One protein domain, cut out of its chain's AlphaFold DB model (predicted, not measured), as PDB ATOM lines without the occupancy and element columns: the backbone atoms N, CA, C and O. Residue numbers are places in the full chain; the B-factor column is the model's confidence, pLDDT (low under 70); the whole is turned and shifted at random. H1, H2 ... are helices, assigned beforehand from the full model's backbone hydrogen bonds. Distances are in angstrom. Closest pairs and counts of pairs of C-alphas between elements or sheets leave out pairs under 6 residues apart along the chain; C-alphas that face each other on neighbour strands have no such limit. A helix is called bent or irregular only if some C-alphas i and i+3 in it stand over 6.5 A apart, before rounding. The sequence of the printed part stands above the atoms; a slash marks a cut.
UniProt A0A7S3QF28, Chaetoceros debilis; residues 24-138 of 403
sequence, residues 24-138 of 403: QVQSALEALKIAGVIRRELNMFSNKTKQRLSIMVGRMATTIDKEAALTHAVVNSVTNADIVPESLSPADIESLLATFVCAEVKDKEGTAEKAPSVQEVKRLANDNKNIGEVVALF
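AT A GLANCE: This is residues 24 to 138 of the 403 residues of a protein of Chaetoceros debilis (UniProt A0A7S3QF28). One very long helix, H1, makes the axis of the whole, and two short helices pack on its middle stretch: H2 crosses it nearly at a right angle, and H3 runs slantwise against it. The first part of H1, residues 24 to 41, sticks out free as a bare arm, and long loops swing out between the helices and after H3. The printed part has 115 residues with three named helices, in the order H1, H2, H3, and no named strand; the class is all helix. The whole is extended, with a radius of gyration of the C-alphas of 21.6 A and spans of 83 by 32 by 24 A, and H1, 78.7 A from first to last C-alpha, runs along the longest of them.

IN THESE COORDINATES: H1, the longest helix, covers residues 24 to 76 and measures 78.7 A from first to last C-alpha, from C-alpha 24 at (109.349, 133.017, 78.371) to C-alpha 76 at (86.180, 86.443, 137.489). H2 covers residues 90 to 101 and measures 16.3 A. H3 covers residues 116 to 125 and measures 14.1 A, ending with C-alpha 125 at (98.979, 109.050, 113.251). The three helices are not bent.

HOW THE PARTS SIT: H1 touches H2 with residues 56 to 64 alone. Their closest C-alphas, those of Met 60 and Ser 95, are 5.2 A apart, and their lines are about perpendicular at 87 degrees. H1 touches H3 with residues 50 to 57 alone. The closest C-alphas here are those of Ser 54 and Ala 125, 4.8 A apart; the two helices run opposite ways at a steep tilt of 43 degrees. H2 and H3 are close but not clearly touching, with the closest C-alphas, those of Thr 99 and Val 118, 7.6 A apart; they run opposite ways at a steep tilt of 53 degrees. In H2 and H3 every O i to N i+4 pair is within hydrogen-bond range, and in H1 47 of 49 are.

THE WHOLE: The two C-alphas farthest apart are those of Gln 24 and Val 78, at 83.4 A. Besides residues 24 to 41 of H1, residues 75 to 81, 107 to 112 and 128 to 133 stand free. Without the stretches that stand free, the body of 78 residues spans 48 by 28 by 17 A. The printed part has no cut. Both links are long: 13 residues from H1 to H2 and 14 from H2 to H3. Residues 126 to 138, after H3, hold no named element. The mean pLDDT of the printed part is 76.3, and it is under 70 in residues 77 to 86, 103 to 116 and 127 to 134.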
ATOM      1  N   GLN A  24     108.465 134.037  77.800       92.56
ATOM      2  CA  GLN A  24     109.349 133.017  78.371       92.56
ATOM      3  C   GLN A  24     109.300 133.031  79.895       92.56
ATOM      4  O   GLN A  24     109.217 131.957  80.489       92.56
ATOM      5  N   VAL A  25     109.278 134.215  80.516       94.50
ATOM      6  CA  VAL A  25     109.112 134.351  81.974       94.50
ATOM      7  C   VAL A  25     107.767 133.758  82.394       94.50
ATOM      8  O   VAL A  25     107.725 132.870  83.239       94.50
ATOM      9  N   GLN A  26     106.682 134.144  81.723       93.81
ATOM     10  CA  GLN A  26     105.339 133.612  81.980       93.81
ATOM     11  C   GLN A  26     105.266 132.087  81.812       93.81
ATOM     12  O   GLN A  26     104.753 131.372  82.674       93.81
ATOM     13  N   SER A  27     105.858 131.558  80.738       94.12
ATOM     14  CA  SER A  27     105.933 130.110  80.504       94.12
ATOM     15  C   SER A  27     106.759 129.390  81.573       94.12
ATOM     16  O   SER A  27     106.473 128.238  81.902       94.12
ATOM     17  N   ALA A  28     107.781 130.046  82.125       95.62
ATOM     18  CA  ALA A  28     108.582 129.500  83.210       95.62
ATOM     19  C   ALA A  28     107.807 129.456  84.530       95.62
ATOM     20  O   ALA A  28     107.876 128.456  85.246       95.62
ATOM     21  N   LEU A  29     107.024 130.494  84.832       96.31
ATOM     22  CA  LEU A  29     106.194 130.566  86.038       96.31
ATOM     23  C   LEU A  29     105.119 129.468  86.078       96.31
ATOM     24  O   LEU A  29     104.817 128.932  87.147       96.31
ATOM     25  N   GLU A  30     104.628 129.012  84.923       96.31
ATOM     26  CA  GLU A  30     103.757 127.829  84.847       96.31
ATOM     27  C   GLU A  30     104.427 126.553  85.400       96.31
ATOM     28  O   GLU A  30     103.753 125.680  85.955       96.31
ATOM     29  N   ALA A  31     105.762 126.442  85.350       96.31
ATOM     30  CA  ALA A  31     106.474 125.331  85.984       96.31
ATOM     31  C   ALA A  31     106.366 125.372  87.521       96.31
ATOM     32  O   ALA A  31     106.215 124.316  88.146       96.31
ATOM     33  N   LEU A  32     106.378 126.564  88.137       95.69
ATOM     34  CA  LEU A  32     106.154 126.720  89.582       95.69
ATOM     35  C   LEU A  32     104.744 126.296  89.962       95.69
ATOM     36  O   LEU A  32     104.560 125.558  90.928       95.69
ATOM     37  N   LYS A  33     103.753 126.690  89.164       95.94
ATOM     38  CA  LYS A  33     102.366 126.271  89.358       95.94
ATOM     39  C   LYS A  33     102.213 124.753  89.309       95.94
ATOM     40  O   LYS A  33     101.573 124.179  90.190       95.94
ATOM     41  N   ILE A  34     102.848 124.076  88.347       96.50
ATOM     42  CA  ILE A  34     102.853 122.603  88.279       96.50
ATOM     43  C   ILE A  34     103.482 121.998  89.544       96.50
ATOM     44  O   ILE A  34     102.918 121.064  90.128       96.50
ATOM     45  N   ALA A  35     104.617 122.532  90.004       96.44
ATOM     46  CA  ALA A  35     105.247 122.090  91.249       96.44
ATOM     47  C   ALA A  35     104.331 122.316  92.470       96.44
ATOM     48  O   ALA A  35     104.218 121.438  93.332       96.44
ATOM     49  N   GLY A  36     103.616 123.442  92.498       96.38
ATOM     50  CA  GLY A  36     102.599 123.788  93.490       96.38
ATOM     51  C   GLY A  36     101.461 122.782  93.557       96.38
ATOM     52  O   GLY A  36     101.130 122.294  94.641       96.38
ATOM     53  N   VAL A  37     100.922 122.379  92.401       97.44
ATOM     54  CA  VAL A  37      99.904 121.318  92.320       97.44
ATOM     55  C   VAL A  37     100.437 120.026  92.933       97.44
ATOM     56  O   VAL A  37      99.784 119.441  93.795       97.44
ATOM     57  N   ILE A  38     101.646 119.598  92.557       96.62
ATOM     58  CA  ILE A  38     102.245 118.359  93.078       96.62
ATOM     59  C   ILE A  38     102.425 118.428  94.603       96.62
ATOM     60  O   ILE A  38     102.084 117.468  95.303       96.62
ATOM     61  N   ARG A  39     102.915 119.557  95.138       94.88
ATOM     62  CA  ARG A  39     103.076 119.763  96.589       94.88
ATOM     63  C   ARG A  39     101.729 119.732  97.311       94.88
ATOM     64  O   ARG A  39     101.603 119.051  98.333       94.88
ATOM     65  N   ARG A  40     100.706 120.397  96.764       95.25
ATOM     66  CA  ARG A  40      99.341 120.408  97.311       95.25
ATOM     67  C   ARG A  40      98.740 119.005  97.365       95.25
ATOM     68  O   ARG A  40      98.269 118.587  98.422       95.25
ATOM     69  N   GLU A  41      98.780 118.265  96.257       96.00
ATOM     70  CA  GLU A  41      98.217 116.912  96.180       96.00
ATOM     71  C   GLU A  41      98.934 115.944  97.135       96.00
ATOM     72  O   GLU A  41      98.277 115.163  97.831       96.00
ATOM     73  N   LEU A  42     100.268 116.033  97.251       93.75
ATOM     74  CA  LEU A  42     101.034 115.218  98.199       93.75
ATOM     75  C   LEU A  42     100.654 115.530  99.655       93.75
ATOM     76  O   LEU A  42     100.447 114.606 100.447       93.75
ATOM     77  N   ASN A  43     100.516 116.811 100.003       91.81
ATOM     78  CA  ASN A  43     100.097 117.234 101.339       91.81
ATOM     79  C   ASN A  43      98.673 116.764 101.656       91.81
ATOM     80  O   ASN A  43      98.431 116.196 102.723       91.81
ATOM     81  N   MET A  44      97.735 116.911 100.716       93.19
ATOM     82  CA  MET A  44      96.369 116.405 100.878       93.19
ATOM     83  C   MET A  44      96.334 114.883 101.052       93.19
ATOM     84  O   MET A  44      95.604 114.378 101.910       93.19
ATOM     85  N   PHE A  45      97.121 114.142 100.268       93.88
ATOM     86  CA  PHE A  45      97.225 112.689 100.385       93.88
ATOM     87  C   PHE A  45      97.810 112.263 101.739       93.88
ATOM     88  O   PHE A  45      97.268 111.368 102.396       93.88
ATOM     89  N   SER A  46      98.868 112.943 102.187       90.81
ATOM     90  CA  SER A  46      99.484 112.740 103.502       90.81
ATOM     91  C   SER A  46      98.474 112.975 104.628       90.81
ATOM     92  O   SER A  46      98.238 112.077 105.437       90.81
ATOM     93  N   ASN A  47      97.774 114.112 104.618       90.56
ATOM     94  CA  ASN A  47      96.797 114.470 105.650       90.56
ATOM     95  C   ASN A  47      95.619 113.487 105.703       90.56
ATOM     96  O   ASN A  47      95.240 113.027 106.783       90.56
ATOM     97  N   LYS A  48      95.078 113.078 104.546       93.31
ATOM     98  CA  LYS A  48      94.030 112.041 104.481       93.31
ATOM     99  C   LYS A  48      94.519 110.698 105.028       93.31
ATOM    100  O   LYS A  48      93.757 109.986 105.682       93.31
ATOM    101  N   THR A  49      95.781 110.346 104.779       91.19
ATOM    102  CA  THR A  49      96.383 109.114 105.304       91.19
ATOM    103  C   THR A  49      96.549 109.188 106.822       91.19
ATOM    104  O   THR A  49      96.112 108.267 107.514       91.19
ATOM    105  N   LYS A  50      97.064 110.302 107.360       89.50
ATOM    106  CA  LYS A  50      97.154 110.533 108.814       89.50
ATOM    107  C   LYS A  50      95.791 110.456 109.492       89.50
ATOM    108  O   LYS A  50      95.648 109.771 110.500       89.50
ATOM    109  N   GLN A  51      94.766 111.071 108.900       90.44
ATOM    110  CA  GLN A  51      93.402 111.018 109.425       90.44
ATOM    111  C   GLN A  51      92.883 109.574 109.517       90.44
ATOM    112  O   GLN A  51      92.302 109.186 110.532       90.44
ATOM    113  N   ARG A  52      93.121 108.752 108.487       90.06
ATOM    114  CA  ARG A  52      92.741 107.329 108.499       90.06
ATOM    115  C   ARG A  52      93.506 106.535 109.556       90.06
ATOM    116  O   ARG A  52      92.889 105.734 110.256       90.06
ATOM    117  N   LEU A  53      94.809 106.779 109.703       88.31
ATOM    118  CA  LEU A  53      95.624 106.152 110.748       88.31
ATOM    119  C   LEU A  53      95.134 106.545 112.145       88.31
ATOM    120  O   LEU A  53      94.997 105.678 112.998       88.31
ATOM    121  N   SER A  54      94.783 107.812 112.366       88.62
ATOM    122  CA  SER A  54      94.227 108.289 113.638       88.62
ATOM    123  C   SER A  54      92.909 107.590 113.995       88.62
ATOM    124  O   SER A  54      92.748 107.087 115.110       88.62
ATOM    125  N   ILE A  55      92.001 107.437 113.024       89.25
ATOM    126  CA  ILE A  55      90.757 106.669 113.208       89.25
ATOM    127  C   ILE A  55      91.065 105.203 113.549       89.25
ATOM    128  O   ILE A  55      90.462 104.644 114.466       89.25
ATOM    129  N   MET A  56      92.005 104.580 112.834       85.50
ATOM    130  CA  MET A  56      92.415 103.192 113.069       85.50
ATOM    131  C   MET A  56      93.006 103.010 114.471       85.50
ATOM    132  O   MET A  56      92.599 102.103 115.189       85.50
ATOM    133  N   VAL A  57      93.881 103.918 114.903       86.00
ATOM    134  CA  VAL A  57      94.468 103.938 116.251       86.00
ATOM    135  C   VAL A  57      93.393 104.035 117.331       86.00
ATOM    136  O   VAL A  57      93.455 103.297 118.317       86.00
ATOM    137  N   GLY A  58      92.401 104.914 117.155       86.00
ATOM    138  CA  GLY A  58      91.282 105.042 118.092       86.00
ATOM    139  C   GLY A  58      90.453 103.756 118.193       86.00
ATOM    140  O   GLY A  58      90.083 103.330 119.291       86.00
ATOM    141  N   ARG A  59      90.222 103.085 117.057       85.94
ATOM    142  CA  ARG A  59      89.534 101.785 117.016       85.94
ATOM    143  C   ARG A  59      90.353 100.685 117.689       85.94
ATOM    144  O   ARG A  59      89.805  99.978 118.529       85.94
ATOM    145  N   MET A  60      91.650 100.595 117.397       81.81
ATOM    146  CA  MET A  60      92.555  99.612 118.005       81.81
ATOM    147  C   MET A  60      92.610  99.768 119.526       81.81
ATOM    148  O   MET A  60      92.511  98.779 120.244       81.81
ATOM    149  N   ALA A  61      92.696 101.004 120.032       82.88
ATOM    150  CA  ALA A  61      92.643 101.268 121.471       82.88
ATOM    151  C   ALA A  61      91.331 100.759 122.094       82.88
ATOM    152  O   ALA A  61      91.361 100.030 123.080       82.88
ATOM    153  N   THR A  62      90.196 101.046 121.451       84.69
ATOM    154  CA  THR A  62      88.879 100.565 121.900       84.69
ATOM    155  C   THR A  62      88.791  99.034 121.896       84.69
ATOM    156  O   THR A  62      88.189  98.442 122.790       84.69
ATOM    157  N   THR A  63      89.373  98.369 120.893       81.44
ATOM    158  CA  THR A  63      89.414  96.902 120.812       81.44
ATOM    159  C   THR A  63      90.278  96.304 121.920       81.44
ATOM    160  O   THR A  63      89.835  95.358 122.565       81.44
ATOM    161  N   ILE A  64      91.453  96.883 122.188       80.25
ATOM    162  CA  ILE A  64      92.332  96.467 123.292       80.25
ATOM    163  C   ILE A  64      91.605  96.603 124.639       80.25
ATOM    164  O   ILE A  64      91.640  95.677 125.449       80.25
ATOM    165  N   ASP A  65      90.889  97.709 124.862       81.12
ATOM    166  CA  ASP A  65      90.122  97.925 126.096       81.12
ATOM    167  C   ASP A  65      88.977  96.904 126.245       81.12
ATOM    168  O   ASP A  65      88.759  96.362 127.333       81.12
ATOM    169  N   LYS A  66      88.272  96.581 125.147       81.62
ATOM    170  CA  LYS A  66      87.236  95.530 125.122       81.62
ATOM    171  C   LYS A  66      87.818  94.144 125.420       81.62
ATOM    172  O   LYS A  66      87.218  93.395 126.188       81.62
ATOM    173  N   GLU A  67      88.967  93.800 124.841       77.44
ATOM    174  CA  GLU A  67      89.655  92.524 125.085       77.44
ATOM    175  C   GLU A  67      90.111  92.404 126.547       77.44
ATOM    176  O   GLU A  67      89.896  91.369 127.184       77.44
ATOM    177  N   ALA A  68      90.668  93.477 127.117       79.75
ATOM    178  CA  ALA A  68      91.052  93.524 128.526       79.75
ATOM    179  C   ALA A  68      89.835  93.352 129.454       79.75
ATOM    180  O   ALA A  68      89.895  92.580 130.416       79.75
ATOM    181  N   ALA A  69      88.711  94.007 129.137       78.88
ATOM    182  CA  ALA A  69      87.461  93.869 129.885       78.88
ATOM    183  C   ALA A  69      86.888  92.442 129.813       78.88
ATOM    184  O   ALA A  69      86.483  91.895 130.840       78.88
ATOM    185  N   LEU A  70      86.901  91.817 128.629       77.38
ATOM    186  CA  LEU A  70      86.489  90.421 128.438       77.38
ATOM    187  C   LEU A  70      87.387  89.457 129.216       77.38
ATOM    188  O   LEU A  70      86.885  88.585 129.921       77.38
ATOM    189  N   THR A  71      88.706  89.647 129.153       76.50
ATOM    190  CA  THR A  71      89.672  88.818 129.890       76.50
ATOM    191  C   THR A  71      89.426  88.903 131.399       76.50
ATOM    192  O   THR A  71      89.378  87.879 132.080       76.50
ATOM    193  N   HIS A  72      89.190  90.108 131.930       76.31
ATOM    194  CA  HIS A  72      88.858  90.305 133.341       76.31
ATOM    195  C   HIS A  72      87.506  89.679 133.724       76.31
ATOM    196  O   HIS A  72      87.363  89.145 134.824       76.31
ATOM    197  N   ALA A  73      86.511  89.711 132.830       76.06
ATOM    198  CA  ALA A  73      85.223  89.057 133.056       76.06
ATOM    199  C   ALA A  73      85.356  87.527 133.104       76.06
ATOM    200  O   ALA A  73      84.831  86.911 134.028       76.06
ATOM    201  N   VAL A  74      86.111  86.927 132.175       73.38
ATOM    202  CA  VAL A  74      86.352  85.473 132.119       73.38
ATOM    203  C   VAL A  74      87.099  84.979 133.357       73.38
ATOM    204  O   VAL A  74      86.702  83.979 133.946       73.38
ATOM    205  N   VAL A  75      88.139  85.695 133.799       76.25
ATOM    206  CA  VAL A  75      88.906  85.330 135.007       76.25
ATOM    207  C   VAL A  75      88.041  85.378 136.272       76.25
ATOM    208  O   VAL A  75      88.252  84.587 137.190       76.25
ATOM    209  N   ASN A  76      87.050  86.274 136.324       73.06
ATOM    210  CA  ASN A  76      86.180  86.443 137.489       73.06
ATOM    211  C   ASN A  76      84.871  85.631 137.424       73.06
ATOM    212  O   ASN A  76      84.191  85.500 138.443       73.06
ATOM    213  N   SER A  77      84.490  85.081 136.265       61.25
ATOM    214  CA  SER A  77      83.269  84.281 136.120       61.25
ATOM    215  C   SER A  77      83.532  82.793 136.377       61.25
ATOM    216  O   SER A  77      84.299  82.156 135.664       61.25
ATOM    217  N   VAL A  78      82.840  82.206 137.359       54.53
ATOM    218  CA  VAL A  78      82.909  80.763 137.700       54.53
ATOM    219  C   VAL A  78      82.121  79.884 136.705       54.53
ATOM    220  O   VAL A  78      82.181  78.659 136.753       54.53
ATOM    221  N   THR A  79      81.383  80.486 135.771       54.38
ATOM    222  CA  THR A  79      80.504  79.781 134.827       54.38
ATOM    223  C   THR A  79      80.912  80.037 133.378       54.38
ATOM    224  O   THR A  79      80.866  81.177 132.923       54.38
ATOM    225  N   ASN A  80      81.245  78.953 132.666       51.19
ATOM    226  CA  ASN A  80      81.551  78.866 131.231       51.19
ATOM    227  C   ASN A  80      80.360  79.290 130.345       51.19
ATOM    228  O   ASN A  80      79.710  78.440 129.736       51.19
ATOM    229  N   ALA A  81      80.029  80.577 130.290       52.00
ATOM    230  CA  ALA A  81      79.132  81.096 129.264       52.00
ATOM    231  C   ALA A  81      79.962  81.557 128.059       52.00
ATOM    232  O   ALA A  81      80.950  82.268 128.228       52.00
ATOM    233  N   ASP A  82      79.557  81.145 126.855       55.34
ATOM    234  CA  ASP A  82      80.126  81.580 125.577       55.34
ATOM    235  C   ASP A  82      79.921  83.093 125.395       55.34
ATOM    236  O   ASP A  82      78.895  83.552 124.895       55.34
ATOM    237  N   ILE A  83      80.900  83.894 125.821       57.66
ATOM    238  CA  ILE A  83      80.928  85.343 125.588       57.66
ATOM    239  C   ILE A  83      81.562  85.583 124.212       57.66
ATOM    240  O   ILE A  83      82.674  86.093 124.094       57.66
ATOM    241  N   VAL A  84      80.873  85.163 123.153       58.03
ATOM    242  CA  VAL A  84      81.224  85.545 121.780       58.03
ATOM    243  C   VAL A  84      80.176  86.553 121.304       58.03
ATOM    244  O   VAL A  84      78.987  86.240 121.344       58.03
ATOM    245  N   PRO A  85      80.567  87.770 120.881       62.38
ATOM    246  CA  PRO A  85      79.614  88.733 120.342       62.38
ATOM    247  C   PRO A  85      78.906  88.157 119.103       62.38
ATOM    248  O   PRO A  85      79.570  87.694 118.179       62.38
ATOM    249  N   GLU A  86      77.572  88.225 119.057       63.56
ATOM    250  CA  GLU A  86      76.748  87.611 117.993       63.56
ATOM    251  C   GLU A  86      76.953  88.227 116.592       63.56
ATOM    252  O   GLU A  86      76.557  87.631 115.591       63.56
ATOM    253  N   SER A  87      77.612  89.386 116.480       71.88
ATOM    254  CA  SER A  87      78.035  89.944 115.191       71.88
ATOM    255  C   SER A  87      79.164  90.962 115.355       71.88
ATOM    256  O   SER A  87      79.026  91.914 116.125       71.88
ATOM    257  N   LEU A  88      80.252  90.809 114.597       75.31
ATOM    258  CA  LEU A  88      81.298  91.828 114.457       75.31
ATOM    259  C   LEU A  88      80.982  92.722 113.257       75.31
ATOM    260  O   LEU A  88      80.675  92.219 112.173       75.31
ATOM    261  N   SER A  89      81.082  94.043 113.418       83.19
ATOM    262  CA  SER A  89      81.001  94.943 112.265       83.19
ATOM    263  C   SER A  89      82.274  94.836 111.405       83.19
ATOM    264  O   SER A  89      83.332  94.466 111.922       83.19
ATOM    265  N   PRO A  90      82.241  95.219 110.113       81.62
ATOM    266  CA  PRO A  90      83.450  95.282 109.285       81.62
ATOM    267  C   PRO A  90      84.572  96.127 109.911       81.62
ATOM    268  O   PRO A  90      85.744  95.791 109.780       81.62
ATOM    269  N   ALA A  91      84.212  97.185 110.645       75.06
ATOM    270  CA  ALA A  91      85.159  98.042 111.354       75.06
ATOM    271  C   ALA A  91      85.780  97.358 112.585       75.06
ATOM    272  O   ALA A  91      86.952  97.592 112.882       75.06
ATOM    273  N   ASP A  92      85.020  96.511 113.287       73.88
ATOM    274  CA  ASP A  92      85.546  95.714 114.399       73.88
ATOM    275  C   ASP A  92      86.505  94.636 113.883       73.88
ATOM    276  O   ASP A  92      87.563  94.432 114.474       73.88
ATOM    277  N   ILE A  93      86.176  93.997 112.752       77.88
ATOM    278  CA  ILE A  93      87.046  93.014 112.086       77.88
ATOM    279  C   ILE A  93      88.359  93.675 111.653       77.88
ATOM    280  O   ILE A  93      89.431  93.148 111.936       77.88
ATOM    281  N   GLU A  94      88.298  94.846 111.012       78.06
ATOM    282  CA  GLU A  94      89.486  95.600 110.592       78.06
ATOM    283  C   GLU A  94      90.361  96.006 111.789       78.06
ATOM    284  O   GLU A  94      91.579  95.849 111.741       78.06
ATOM    285  N   SER A  95      89.750  96.456 112.891       75.56
ATOM    286  CA  SER A  95      90.462  96.804 114.127       75.56
ATOM    287  C   SER A  95      91.116  95.591 114.794       75.56
ATOM    288  O   SER A  95      92.260  95.669 115.244       75.56
ATOM    289  N   LEU A  96      90.418  94.452 114.834       74.94
ATOM    290  CA  LEU A  96      90.952  93.187 115.342       74.94
ATOM    291  C   LEU A  96      92.133  92.706 114.497       74.94
ATOM    292  O   LEU A  96      93.171  92.357 115.051       74.94
ATOM    293  N   LEU A  97      92.009  92.748 113.168       77.06
ATOM    294  CA  LEU A  97      93.095  92.395 112.254       77.06
ATOM    295  C   LEU A  97      94.285  93.347 112.404       77.06
ATOM    296  O   LEU A  97      95.415  92.884 112.499       77.06
ATOM    297  N   ALA A  98      94.048  94.658 112.484       76.75
ATOM    298  CA  ALA A  98      95.103  95.645 112.700       76.75
ATOM    299  C   ALA A  98      95.807  95.433 114.048       76.75
ATOM    300  O   ALA A  98      97.033  95.476 114.113       76.75
ATOM    301  N   THR A  99      95.049  95.141 115.109       74.25
ATOM    302  CA  THR A  99      95.588  94.821 116.440       74.25
ATOM    303  C   THR A  99      96.402  93.535 116.407       74.25
ATOM    304  O   THR A  99      97.499  93.519 116.944       74.25
ATOM    305  N   PHE A 100      95.922  92.496 115.722       73.69
ATOM    306  CA  PHE A 100      96.633  91.228 115.568       73.69
ATOM    307  C   PHE A 100      97.934  91.379 114.769       73.69
ATOM    308  O   PHE A 100      98.971  90.882 115.186       73.69
ATOM    309  N   VAL A 101      97.898  92.104 113.647       76.06
ATOM    310  CA  VAL A 101      99.081  92.379 112.813       76.06
ATOM    311  C   VAL A 101     100.098  93.247 113.558       76.06
ATOM    312  O   VAL A 101     101.299  93.076 113.373       76.06
ATOM    313  N   CYS A 102      99.626  94.168 114.400       70.69
ATOM    314  CA  CYS A 102     100.480  95.057 115.182       70.69
ATOM    315  C   CYS A 102     100.822  94.515 116.577       70.69
ATOM    316  O   CYS A 102     101.504  95.220 117.321       70.69
ATOM    317  N   ALA A 103     100.349  93.334 116.969       66.75
ATOM    318  CA  ALA A 103     100.711  92.714 118.235       66.75
ATOM    319  C   ALA A 103     101.998  91.908 118.046       66.75
ATOM    320  O   ALA A 103     102.082  91.057 117.161       66.75
ATOM    321  N   GLU A 104     103.005  92.150 118.883       61.38
ATOM    322  CA  GLU A 104     104.159  91.256 118.941       61.38
ATOM    323  C   GLU A 104     103.780  89.932 119.609       61.38
ATOM    324  O   GLU A 104     102.932  89.868 120.507       61.38
ATOM    325  N   VAL A 105     104.422  88.854 119.155       55.25
ATOM    326  CA  VAL A 105     104.314  87.529 119.766       55.25
ATOM    327  C   VAL A 105     104.857  87.636 121.189       55.25
ATOM    328  O   VAL A 105     106.039  87.895 121.376       55.25
ATOM    329  N   LYS A 106     103.993  87.459 122.194       54.31
ATOM    330  CA  LYS A 106     104.392  87.503 123.607       54.31
ATOM    331  C   LYS A 106     105.513  86.492 123.869       54.31
ATOM    332  O   LYS A 106     105.295  85.288 123.712       54.31
ATOM    333  N   ASP A 107     106.663  86.964 124.341       48.38
ATOM    334  CA  ASP A 107     107.634  86.099 125.003       48.38
ATOM    335  C   ASP A 107     107.046  85.565 126.320       48.38
ATOM    336  O   ASP A 107     106.168  86.171 126.944       48.38
ATOM    337  N   LYS A 108     107.501  84.373 126.720       50.72
ATOM    338  CA  LYS A 108     106.895  83.497 127.745       50.72
ATOM    339  C   LYS A 108     106.775  84.092 129.164       50.72
ATOM    340  O   LYS A 108     106.275  83.399 130.046       50.72
ATOM    341  N   GLU A 109     107.192  85.333 129.395       48.97
ATOM    342  CA  GLU A 109     107.231  85.977 130.718       48.97
ATOM    343  C   GLU A 109     106.072  86.944 131.018       48.97
ATOM    344  O   GLU A 109     105.962  87.432 132.138       48.97
ATOM    345  N   GLY A 110     105.124  87.145 130.096       50.81
ATOM    346  CA  GLY A 110     103.801  87.689 130.449       50.81
ATOM    347  C   GLY A 110     103.757  89.159 130.897       50.81
ATOM    348  O   GLY A 110     102.703  89.623 131.335       50.81
ATOM    349  N   THR A 111     104.840  89.921 130.756       45.09
ATOM    350  CA  THR A 111     104.826  91.376 130.924       45.09
ATOM    351  C   THR A 111     104.218  92.030 129.683       45.09
ATOM    352  O   THR A 111     104.729  91.925 128.574       45.09
ATOM    353  N   ALA A 112     103.069  92.687 129.858       46.84
ATOM    354  CA  ALA A 112     102.365  93.406 128.800       46.84
ATOM    355  C   ALA A 112     103.091  94.717 128.444       46.84
ATOM    356  O   ALA A 112     102.633  95.806 128.792       46.84
ATOM    357  N   GLU A 113     104.230  94.636 127.759       50.56
ATOM    358  CA  GLU A 113     104.763  95.801 127.057       50.56
ATOM    359  C   GLU A 113     103.865  96.108 125.852       50.56
ATOM    360  O   GLU A 113     103.482  95.234 125.073       50.56
ATOM    361  N   LYS A 114     103.434  97.369 125.741       57.00
ATOM    362  CA  LYS A 114     102.576  97.845 124.649       57.00
ATOM    363  C   LYS A 114     103.304  97.605 123.326       57.00
ATOM    364  O   LYS A 114     104.315  98.263 123.099       57.00
ATOM    365  N   ALA A 115     102.762  96.731 122.476       64.94
ATOM    366  CA  ALA A 115     103.389  96.300 121.227       64.94
ATOM    367  C   ALA A 115     104.020  97.477 120.433       64.94
ATOM    368  O   ALA A 115     103.308  98.449 120.135       64.94
ATOM    369  N   PRO A 116     105.319  97.414 120.083       69.12
ATOM    370  CA  PRO A 116     106.066  98.485 119.413       69.12
ATOM    371  C   PRO A 116     105.399  99.002 118.136       69.12
ATOM    372  O   PRO A 116     105.325 100.206 117.908       69.12
ATOM    373  N   SER A 117     104.807  98.113 117.341       71.75
ATOM    374  CA  SER A 117     104.061  98.454 116.122       71.75
ATOM    375  C   SER A 117     102.818  99.309 116.384       71.75
ATOM    376  O   SER A 117     102.530 100.218 115.608       71.75
ATOM    377  N   VAL A 118     102.101  99.101 117.495       71.81
ATOM    378  CA  VAL A 118     100.963  99.963 117.872       71.81
ATOM    379  C   VAL A 118     101.449 101.350 118.294       71.81
ATOM    380  O   VAL A 118     100.776 102.349 118.030       71.81
ATOM    381  N   GLN A 119     102.613 101.429 118.944       75.88
ATOM    382  CA  GLN A 119     103.238 102.710 119.283       75.88
ATOM    383  C   GLN A 119     103.707 103.454 118.028       75.88
ATOM    384  O   GLN A 119     103.524 104.664 117.938       75.88
ATOM    385  N   GLU A 120     104.218 102.731 117.033       77.25
ATOM    386  CA  GLU A 120     104.667 103.302 115.766       77.25
ATOM    387  C   GLU A 120     103.498 103.829 114.923       77.25
ATOM    388  O   GLU A 120     103.540 104.957 114.439       77.25
ATOM    389  N   VAL A 121     102.393 103.082 114.823       79.38
ATOM    390  CA  VAL A 121     101.175 103.572 114.151       79.38
ATOM    391  C   VAL A 121     100.601 104.788 114.889       79.38
ATOM    392  O   VAL A 121     100.184 105.751 114.247       79.38
ATOM    393  N   LYS A 122     100.643 104.804 116.230       80.62
ATOM    394  CA  LYS A 122     100.304 105.993 117.037       80.62
ATOM    395  C   LYS A 122     101.228 107.173 116.739       80.62
ATOM    396  O   LYS A 122     100.743 108.295 116.630       80.62
ATOM    397  N   ARG A 123     102.531 106.931 116.581       82.44
ATOM    398  CA  ARG A 123     103.520 107.955 116.224       82.44
ATOM    399  C   ARG A 123     103.232 108.551 114.846       82.44
ATOM    400  O   ARG A 123     103.193 109.767 114.722       82.44
ATOM    401  N   LEU A 124     102.955 107.710 113.849       83.00
ATOM    402  CA  LEU A 124     102.639 108.127 112.475       83.00
ATOM    403  C   LEU A 124     101.268 108.814 112.348       83.00
ATOM    404  O   LEU A 124     101.077 109.653 111.467       83.00
ATOM    405  N   ALA A 125     100.311 108.449 113.203       82.31
ATOM    406  CA  ALA A 125      98.979 109.050 113.251       82.31
ATOM    407  C   ALA A 125      98.945 110.403 113.977       82.31
ATOM    408  O   ALA A 125      98.051 111.211 113.721       82.31
ATOM    409  N   ASN A 126      99.876 110.636 114.904       79.44
ATOM    410  CA  ASN A 126      99.912 111.855 115.697       79.44
ATOM    411  C   ASN A 126     100.508 113.014 114.892       79.44
ATOM    412  O   ASN A 126     101.694 113.043 114.588       79.44
ATOM    413  N   ASP A 127      99.689 114.034 114.651       65.19
ATOM    414  CA  ASP A 127     100.089 115.327 114.081       65.19
ATOM    415  C   ASP A 127     100.655 116.285 115.148       65.19
ATOM    416  O   ASP A 127     100.473 117.500 115.072       65.19
ATOM    417  N   ASN A 128     101.291 115.751 116.199       54.47
ATOM    418  CA  ASN A 128     101.648 116.527 117.386       54.47
ATOM    419  C   ASN A 128     102.656 117.638 117.049       54.47
ATOM    420  O   ASN A 128     103.862 117.443 117.130       54.47
ATOM    421  N   LYS A 129     102.138 118.843 116.793       53.94
ATOM    422  CA  LYS A 129     102.896 120.100 116.691       53.94
ATOM    423  C   LYS A 129     103.698 120.430 117.966       53.94
ATOM    424  O   LYS A 129     104.560 121.293 117.926       53.94
ATOM    425  N   ASN A 130     103.424 119.743 119.082       46.31
ATOM    426  CA  ASN A 130     104.025 119.985 120.401       46.31
ATOM    427  C   ASN A 130     105.287 119.157 120.699       46.31
ATOM    428  O   ASN A 130     105.906 119.354 121.741       46.31
ATOM    429  N   ILE A 131     105.673 118.227 119.824       47.12
ATOM    430  CA  ILE A 131     106.950 117.508 119.910       47.12
ATOM    431  C   ILE A 131     107.631 117.811 118.581       47.12
ATOM    432  O   ILE A 131     107.069 117.472 117.548       47.12
ATOM    433  N   GLY A 132     108.764 118.514 118.597       49.50
ATOM    434  CA  GLY A 132     109.402 119.145 117.428       49.50
ATOM    435  C   GLY A 132     109.859 118.223 116.285       49.50
ATOM    436  O   GLY A 132     110.706 118.620 115.495       49.50
ATOM    437  N   GLU A 133     109.321 117.012 116.171       50.59
ATOM    438  CA  GLU A 133     109.632 116.039 115.135       50.59
ATOM    439  C   GLU A 133     108.334 115.606 114.429       50.59
ATOM    440  O   GLU A 133     107.690 114.613 114.771       50.59
ATOM    441  N   VAL A 134     107.906 116.392 113.435       62.50
ATOM    442  CA  VAL A 134     106.811 115.995 112.540       62.50
ATOM    443  C   VAL A 134     107.316 114.851 111.664       62.50
ATOM    444  O   VAL A 134     108.037 115.064 110.692       62.50
ATOM    445  N   VAL A 135     106.933 113.617 111.994       70.75
ATOM    446  CA  VAL A 135     107.296 112.452 111.181       70.75
ATOM    447  C   VAL A 135     106.554 112.526 109.844       70.75
ATOM    448  O   VAL A 135     105.324 112.435 109.773       70.75
ATOM    449  N   ALA A 136     107.301 112.709 108.755       77.62
ATOM    450  CA  ALA A 136     106.747 112.662 107.409       77.62
ATOM    451  C   ALA A 136     106.329 111.222 107.070       77.62
ATOM    452  O   ALA A 136     107.157 110.315 107.101       77.62
ATOM    453  N   LEU A 137     105.062 111.012 106.687       84.38
ATOM    454  CA  LEU A 137     104.569 109.692 106.259       84.38
ATOM    455  C   LEU A 137     105.311 109.161 105.023       84.38
ATOM    456  O   LEU A 137     105.558 107.964 104.900       84.38
ATOM    457  N   PHE A 138     105.655 110.059 104.098       88.69
ATOM    458  CA  PHE A 138     106.259 109.727 102.808       88.69
ATOM    459  C   PHE A 138     107.556 110.518 102.602       88.69
ATOM    460  O   PHE A 138     107.619 111.369 101.713       88.69
TER     461      PHE A 138